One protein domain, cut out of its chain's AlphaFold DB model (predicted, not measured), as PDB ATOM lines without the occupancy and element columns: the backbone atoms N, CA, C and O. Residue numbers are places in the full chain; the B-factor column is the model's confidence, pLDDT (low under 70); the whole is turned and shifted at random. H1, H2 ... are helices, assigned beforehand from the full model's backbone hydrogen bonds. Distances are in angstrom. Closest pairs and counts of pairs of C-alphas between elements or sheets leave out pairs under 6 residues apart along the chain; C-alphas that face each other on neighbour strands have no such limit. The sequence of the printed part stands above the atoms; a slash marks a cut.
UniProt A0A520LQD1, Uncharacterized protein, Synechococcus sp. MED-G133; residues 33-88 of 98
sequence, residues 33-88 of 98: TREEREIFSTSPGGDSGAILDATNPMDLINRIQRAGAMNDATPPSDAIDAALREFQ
ATOM      1  N   THR A  33      63.164 152.198 124.894       68.12
ATOM      2  CA  THR A  33      63.799 153.189 125.769       68.12
ATOM      3  C   THR A  33      63.294 154.593 125.427       68.12
ATOM      4  O   THR A  33      62.734 154.832 124.349       68.12
ATOM      5  N   ARG A  34      63.396 155.534 126.372       66.56
ATOM      6  CA  ARG A  34      62.897 156.903 126.158       66.56
ATOM      7  C   ARG A  34      63.608 157.540 124.964       66.56
ATOM      8  O   ARG A  34      62.974 158.149 124.111       66.56
ATOM      9  N   GLU A  35      64.902 157.288 124.888       68.00
ATOM     10  CA  GLU A  35      65.838 157.772 123.890       68.00
ATOM     11  C   GLU A  35      65.490 157.232 122.494       68.00
ATOM     12  O   GLU A  35      65.432 157.984 121.524       68.00
ATOM     13  N   GLU A  36      65.158 155.943 122.374       67.81
ATOM     14  CA  GLU A  36      64.701 155.362 121.104       67.81
ATOM     15  C   GLU A  36      63.367 155.958 120.642       67.81
ATOM     16  O   GLU A  36      63.096 156.031 119.445       67.81
ATOM     17  N   ARG A  37      62.511 156.383 121.571       66.38
ATOM     18  CA  ARG A  37      61.217 157.000 121.252       66.38
ATOM     19  C   ARG A  37      61.381 158.401 120.668       66.38
ATOM     20  O   ARG A  37      60.633 158.765 119.764       66.38
ATOM     21  N   GLU A  38      62.376 159.149 121.140       62.31
ATOM     22  CA  GLU A  38      62.718 160.483 120.633       62.31
ATOM     23  C   GLU A  38      63.204 160.416 119.176       62.31
ATOM     24  O   GLU A  38      62.759 161.206 118.344       62.31
ATOM     25  N   ILE A  39      64.034 159.422 118.837       68.38
ATOM     26  CA  ILE A  39      64.621 159.257 117.494       68.38
ATOM     27  C   ILE A  39      63.560 158.949 116.427       68.38
ATOM     28  O   ILE A  39      63.628 159.472 115.317       68.38
ATOM     29  N   PHE A  40      62.575 158.108 116.750       63.59
ATOM     30  CA  PHE A  40      61.507 157.737 115.813       63.59
ATOM     31  C   PHE A  40      60.272 158.647 115.907       63.59
ATOM     32  O   PHE A  40      59.287 158.429 115.195       63.59
ATOM     33  N   SER A  41      60.303 159.681 116.754       58.12
ATOM     34  CA  SER A  41      59.218 160.653 116.840       58.12
ATOM     35  C   SER A  41      59.224 161.569 115.609       58.12
ATOM     36  O   SER A  41      60.130 162.359 115.376       58.12
ATOM     37  N   THR A  42      58.195 161.446 114.770       54.53
ATOM     38  CA  THR A  42      58.082 162.188 113.495       54.53
ATOM     39  C   THR A  42      57.570 163.627 113.657       54.53
ATOM     40  O   THR A  42      57.315 164.311 112.669       54.53
ATOM     41  N   SER A  43      57.427 164.107 114.897       50.72
ATOM     42  CA  SER A  43      57.002 165.472 115.206       50.72
ATOM     43  C   SER A  43      58.199 166.279 115.709       50.72
ATOM     44  O   SER A  43      58.883 165.807 116.623       50.72
ATOM     45  N   PRO A  44      58.443 167.504 115.204       41.91
ATOM     46  CA  PRO A  44      59.435 168.388 115.802       41.91
ATOM     47  C   PRO A  44      59.019 168.624 117.258       41.91
ATOM     48  O   PRO A  44      57.942 169.162 117.507       41.91
ATOM     49  N   GLY A  45      59.820 168.145 118.214       49.84
ATOM     50  CA  GLY A  45      59.524 168.266 119.644       49.84
ATOM     51  C   GLY A  45      59.145 166.983 120.391       49.84
ATOM     52  O   GLY A  45      58.375 167.085 121.337       49.84
ATOM     53  N   GLY A  46      59.660 165.809 119.998       47.34
ATOM     54  CA  GLY A  46      60.138 164.744 120.911       47.34
ATOM     55  C   GLY A  46      59.169 164.029 121.870       47.34
ATOM     56  O   GLY A  46      59.512 162.970 122.379       47.34
ATOM     57  N   ASP A  47      57.950 164.516 122.084       52.78
ATOM     58  CA  ASP A  47      57.004 163.980 123.073       52.78
ATOM     59  C   ASP A  47      55.923 163.120 122.388       52.78
ATOM     60  O   ASP A  47      54.730 163.203 122.689       52.78
ATOM     61  N   SER A  48      56.296 162.303 121.398       53.62
ATOM     62  CA  SER A  48      55.354 161.405 120.703       53.62
ATOM     63  C   SER A  48      55.129 160.093 121.469       53.62
ATOM     64  O   SER A  48      55.283 159.006 120.926       53.62
ATOM     65  N   GLY A  49      54.719 160.196 122.734       51.62
ATOM     66  CA  GLY A  49      53.668 159.321 123.251       51.62
ATOM     67  C   GLY A  49      52.347 159.875 122.721       51.62
ATOM     68  O   GLY A  49      52.190 161.100 122.663       51.62
ATOM     69  N   ALA A  50      51.446 159.015 122.241       53.94
ATOM     70  CA  ALA A  50      50.174 159.398 121.630       53.94
ATOM     71  C   ALA A  50      49.488 160.552 122.390       53.94
ATOM     72  O   ALA A  50      49.650 160.706 123.595       53.94
ATOM     73  N   ILE A  51      48.640 161.333 121.724       53.28
ATOM     74  CA  ILE A  51      47.762 162.330 122.380       53.28
ATOM     75  C   ILE A  51      46.961 161.702 123.556       53.28
ATOM     76  O   ILE A  51      46.477 162.404 124.438       53.28
ATOM     77  N   LEU A  52      46.880 160.365 123.590       54.88
ATOM     78  CA  LEU A  52      46.249 159.525 124.609       54.88
ATOM     79  C   LEU A  52      47.231 158.829 125.584       54.88
ATOM     80  O   LEU A  52      46.782 158.158 126.504       54.88
ATOM     81  N   ASP A  53      48.544 158.983 125.406       55.44
ATOM     82  CA  ASP A  53      49.619 158.471 126.279       55.44
ATOM     83  C   ASP A  53      50.027 159.500 127.350       55.44
ATOM     84  O   ASP A  53      51.087 159.414 127.967       55.44
ATOM     85  N   ALA A  54      49.175 160.499 127.608       62.34
ATOM     86  CA  ALA A  54      49.287 161.322 128.803       62.34
ATOM     87  C   ALA A  54      48.812 160.495 130.007       62.34
ATOM     88  O   ALA A  54      47.751 160.720 130.587       62.34
ATOM     89  N   THR A  55      49.616 159.504 130.382       68.69
ATOM     90  CA  THR A  55      49.429 158.672 131.578       68.69
ATOM     91  C   THR A  55      49.473 159.496 132.878       68.69
ATOM     92  O   THR A  55      49.149 158.975 133.945       68.69
ATOM     93  N   ASN A  56      49.805 160.796 132.799       76.56
ATOM     94  CA  ASN A  56      49.789 161.768 133.890       76.56
ATOM     95  C   ASN A  56      48.946 163.024 133.536       76.56
ATOM     96  O   ASN A  56      49.222 163.677 132.525       76.56
ATOM     97  N   PRO A  57      47.969 163.434 134.376       81.81
ATOM     98  CA  PRO A  57      47.098 164.585 134.106       81.81
ATOM     99  C   PRO A  57      47.838 165.928 134.034       81.81
ATOM    100  O   PRO A  57      47.405 166.822 133.308       81.81
ATOM    101  N   MET A  58      48.959 166.087 134.745       87.75
ATOM    102  CA  MET A  58      49.753 167.318 134.662       87.75
ATOM    103  C   MET A  58      50.423 167.468 133.298       87.75
ATOM    104  O   MET A  58      50.484 168.574 132.761       87.75
ATOM    105  N   ASP A  59      50.888 166.366 132.712       82.12
ATOM    106  CA  ASP A  59      51.529 166.401 131.398       82.12
ATOM    107  C   ASP A  59      50.520 166.719 130.287       82.12
ATOM    108  O   ASP A  59      50.792 167.538 129.408       82.12
ATOM    109  N   LEU A  60      49.296 166.187 130.404       85.44
ATOM    110  CA  LEU A  60      48.186 166.553 129.524       85.44
ATOM    111  C   LEU A  60      47.936 168.068 129.524       85.44
ATOM    112  O   LEU A  60      47.870 168.680 128.459       85.44
ATOM    113  N   ILE A  61      47.822 168.683 130.706       89.31
ATOM    114  CA  ILE A  61      47.590 170.130 130.843       89.31
ATOM    115  C   ILE A  61      48.734 170.918 130.202       89.31
ATOM    116  O   ILE A  61      48.487 171.818 129.396       89.31
ATOM    117  N   ASN A  62      49.982 170.549 130.504       85.38
ATOM    118  CA  ASN A  62      51.162 171.193 129.929       85.38
ATOM    119  C   ASN A  62      51.180 171.086 128.401       85.38
ATOM    120  O   ASN A  62      51.651 171.991 127.715       85.38
ATOM    121  N   ARG A  63      50.681 169.981 127.846       82.44
ATOM    122  CA  ARG A  63      50.627 169.762 126.403       82.44
ATOM    123  C   ARG A  63      49.500 170.538 125.733       82.44
ATOM    124  O   ARG A  63      49.733 171.114 124.678       82.44
ATOM    125  N   ILE A  64      48.322 170.618 126.355       86.88
ATOM    126  CA  ILE A  64      47.211 171.460 125.879       86.88
ATOM    127  C   ILE A  64      47.653 172.925 125.814       86.88
ATOM    128  O   ILE A  64      47.441 173.588 124.801       86.88
ATOM    129  N   GLN A  65      48.317 173.415 126.865       86.81
ATOM    130  CA  GLN A  65      48.847 174.779 126.895       86.81
ATOM    131  C   GLN A  65      49.888 175.010 125.791       86.81
ATOM    132  O   GLN A  65      49.789 175.987 125.052       86.81
ATOM    133  N   ARG A  66      50.847 174.084 125.629       82.94
ATOM    134  CA  ARG A  66      51.862 174.145 124.562       82.94
ATOM    135  C   ARG A  66      51.240 174.123 123.162       82.94
ATOM    136  O   ARG A  66      51.626 174.925 122.320       82.94
ATOM    137  N   ALA A  67      50.253 173.261 122.922       82.62
ATOM    138  CA  ALA A  67      49.555 173.181 121.641       82.62
ATOM    139  C   ALA A  67      48.798 174.479 121.311       82.62
ATOM    140  O   ALA A  67      48.831 174.934 120.170       82.62
ATOM    141  N   GLY A  68      48.169 175.110 122.308       84.19
ATOM    142  CA  GLY A  68      47.536 176.420 122.146       84.19
ATOM    143  C   GLY A  68      48.537 177.535 121.835       84.19
ATOM    144  O   GLY A  68      48.260 178.378 120.986       84.19
ATOM    145  N   ALA A  69      49.720 177.508 122.456       81.94
ATOM    146  CA  ALA A  69      50.779 178.489 122.210       81.94
ATOM    147  C   ALA A  69      51.335 178.433 120.774       81.94
ATOM    148  O   ALA A  69      51.746 179.453 120.232       81.94
ATOM    149  N   MET A  70      51.319 177.261 120.131       77.06
ATOM    150  CA  MET A  70      51.783 177.106 118.747       77.06
ATOM    151  C   MET A  70      50.811 177.682 117.705       77.06
ATOM    152  O   MET A  70      51.217 177.918 116.571       77.06
ATOM    153  N   ASN A  71      49.543 177.909 118.063       79.12
ATOM    154  CA  ASN A  71      48.526 178.402 117.127       79.12
ATOM    155  C   ASN A  71      48.701 179.888 116.759       79.12
ATOM    156  O   ASN A  71      48.167 180.324 115.745       79.12
ATOM    157  N   ASP A  72      49.437 180.649 117.569       75.06
ATOM    158  CA  ASP A  72      49.729 182.076 117.351       75.06
ATOM    159  C   ASP A  72      51.202 182.312 116.958       75.06
ATOM    160  O   ASP A  72      51.738 183.412 117.065       75.06
ATOM    161  N   ALA A  73      51.905 181.255 116.540       79.00
ATOM    162  CA  ALA A  73      53.287 181.374 116.107       79.00
ATOM    163  C   ALA A  73      53.374 182.062 114.735       79.00
ATOM    164  O   ALA A  73      52.614 181.750 113.815       79.00
ATOM    165  N   THR A  74      54.362 182.948 114.578       84.88
ATOM    166  CA  THR A  74      54.728 183.519 113.277       84.88
ATOM    167  C   THR A  74      54.956 182.388 112.263       84.88
ATOM    168  O   THR A  74      55.719 181.461 112.563       84.88
ATOM    169  N   PRO A  75      54.336 182.435 111.067       87.56
ATOM    170  CA  PRO A  75      54.547 181.428 110.035       87.56
ATOM    171  C   PRO A  75      56.035 181.234 109.707       87.56
ATOM    172  O   PRO A  75      56.802 182.199 109.766       87.56
ATOM    173  N   PRO A  76      56.470 180.028 109.291       82.25
ATOM    174  CA  PRO A  76      57.887 179.752 109.042       82.25
ATOM    175  C   PRO A  76      58.519 180.690 108.005       82.25
ATOM    176  O   PRO A  76      59.663 181.108 108.163       82.25
ATOM    177  N   SER A  77      57.772 181.039 106.956       89.19
ATOM    178  CA  SER A  77      58.218 181.970 105.915       89.19
ATOM    179  C   SER A  77      58.419 183.383 106.463       89.19
ATOM    180  O   SER A  77      59.479 183.973 106.270       89.19
ATOM    181  N   ASP A  78      57.446 183.882 107.223       89.25
ATOM    182  CA  ASP A  78      57.495 185.216 107.825       89.25
ATOM    183  C   ASP A  78      58.611 185.319 108.874       89.25
ATOM    184  O   ASP A  78      59.250 186.363 109.003       89.25
ATOM    185  N   ALA A  79      58.889 184.228 109.597       88.50
ATOM    186  CA  ALA A  79      59.991 184.155 110.551       88.50
ATOM    187  C   ALA A  79      61.359 184.320 109.863       88.50
ATOM    188  O   ALA A  79      62.231 185.013 110.388       88.50
ATOM    189  N   ILE A  80      61.543 183.734 108.675       89.31
ATOM    190  CA  ILE A  80      62.772 183.889 107.883       89.31
ATOM    191  C   ILE A  80      62.911 185.335 107.390       89.31
ATOM    192  O   ILE A  80      63.986 185.923 107.523       89.31
ATOM    193  N   ASP A  81      61.832 185.932 106.879       90.56
ATOM    194  CA  ASP A  81      61.835 187.323 106.413       90.56
ATOM    195  C   ASP A  81      62.112 188.312 107.555       90.56
ATOM    196  O   ASP A  81      62.843 189.292 107.377       90.56
ATOM    197  N   ALA A  82      61.558 188.052 108.743       88.00
ATOM    198  CA  ALA A  82      61.827 188.824 109.951       88.00
ATOM    199  C   ALA A  82      63.297 188.708 110.375       88.00
ATOM    200  O   ALA A  82      63.957 189.734 110.545       88.00
ATOM    201  N   ALA A  83      63.834 187.486 110.447       88.50
ATOM    202  CA  ALA A  83      65.230 187.246 110.809       88.50
ATOM    203  C   ALA A  83      66.203 187.901 109.816       88.50
ATOM    204  O   ALA A  83      67.199 188.509 110.212       88.50
ATOM    205  N   LEU A  84      65.905 187.833 108.516       90.50
ATOM    206  CA  LEU A  84      66.727 188.463 107.487       90.50
ATOM    207  C   LEU A  84      66.681 189.993 107.589       90.50
ATOM    208  O   LEU A  84      67.715 190.652 107.463       90.50
ATOM    209  N   ARG A  85      65.500 190.564 107.855       87.94
ATOM    210  CA  ARG A  85      65.333 192.004 108.082       87.94
ATOM    211  C   ARG A  85      66.103 192.472 109.317       87.94
ATOM    212  O   ARG A  85      66.752 193.511 109.248       87.94
ATOM    213  N   GLU A  86      66.055 191.723 110.415       86.62
ATOM    214  CA  GLU A  86      66.822 192.014 111.634       86.62
ATOM    215  C   GLU A  86      68.331 191.946 111.387       86.62
ATOM    216  O   GLU A  86      69.054 192.867 111.759       86.62
ATOM    217  N   PHE A  87      68.802 190.916 110.682       87.62
ATOM    218  CA  PHE A  87      70.212 190.777 110.326       87.62
ATOM    219  C   PHE A  87      70.721 191.952 109.477       87.62
ATOM    220  O   PHE A  87      71.794 192.497 109.738       87.62
ATOM    221  N   GLN A  88      69.939 192.385 108.483       88.38
ATOM    222  CA  GLN A  88      70.286 193.517 107.615       88.38
ATOM    223  C   GLN A  88      70.272 194.867 108.341       88.38
ATOM    224  O   GLN A  88      71.011 195.773 107.960       88.38
TER     225      GLN A  88
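What this domain is: This is residues 33 to 88 of the 98 residues of an uncharacterized protein of Synechococcus sp. MED-G133 (UniProt A0A520LQD1). Three helices are strung out along an open, flat chain and do not pack on one another: H1, a long loop that folds back from it, then H2, with H3 at the far end of an arm. H1 and H2 lie on either side of the loop of residues 40 to 56, while the later part of H2, from residue 65, and H3 from residue 76 stick out from that body. The printed part has 56 residues with three named helices, in the order H1, H2, H3, and no named strand; the class is all helix. The whole is only just extended, close to loose, with a radius of gyration of the C-alphas of 15.5 A, and the C-alphas span 46 by 24 by 13 A.

Where its parts are: After Thr 33, H1 is residues 34 to 39, with C-alpha 34 at (62.897, 156.903, 126.158). Residues 40 to 56 hold no named element; C-alpha 44 in this stretch is at (59.435, 168.388, 115.802). H2 is residues 57 to 70, the longest helix by residues, 20.4 A from first to last C-alpha, and it begins with C-alpha 57 at (47.098, 164.585, 134.106). H3 is residues 76 to 88, 18.6 A long from first to last C-alpha, and ends with C-alpha 88 at (70.286, 193.517, 107.615).

How they stand to each other: H1 touches no helix: it is apart from H2 and apart from H3, with no C-alpha of the one within 8 A of the other. The link from H1 to H2 is long, 17 residues, and its C-alphas lie 5 to 19 A from the mean of the C-alphas. H2 and H3 are joined by a tight link of 5 residues, yet they too are apart. Residues 65 to 73, of which 65 to 70 belong to H2, stand free, and so do residues 75 to 81, of which 76 to 81 belong to H3, and residues 83 to 88 of H3. In H1, H2 and H3 every pair of O i and N i+4 is within hydrogen-bond range.

The domain as a whole: The two C-alphas farthest apart are those of Thr 55 and Gln 88, at 47.2 A. Without the stretches that stand free, the body has 34 residues, spans 35 by 32 by 12 A and has a radius of gyration of 11.5 A. The printed part has no cut. The mean pLDDT of the printed part is 74.0; residues 33 to 55 are under 70, whereas H2 has a mean of 84 and H3 of 88.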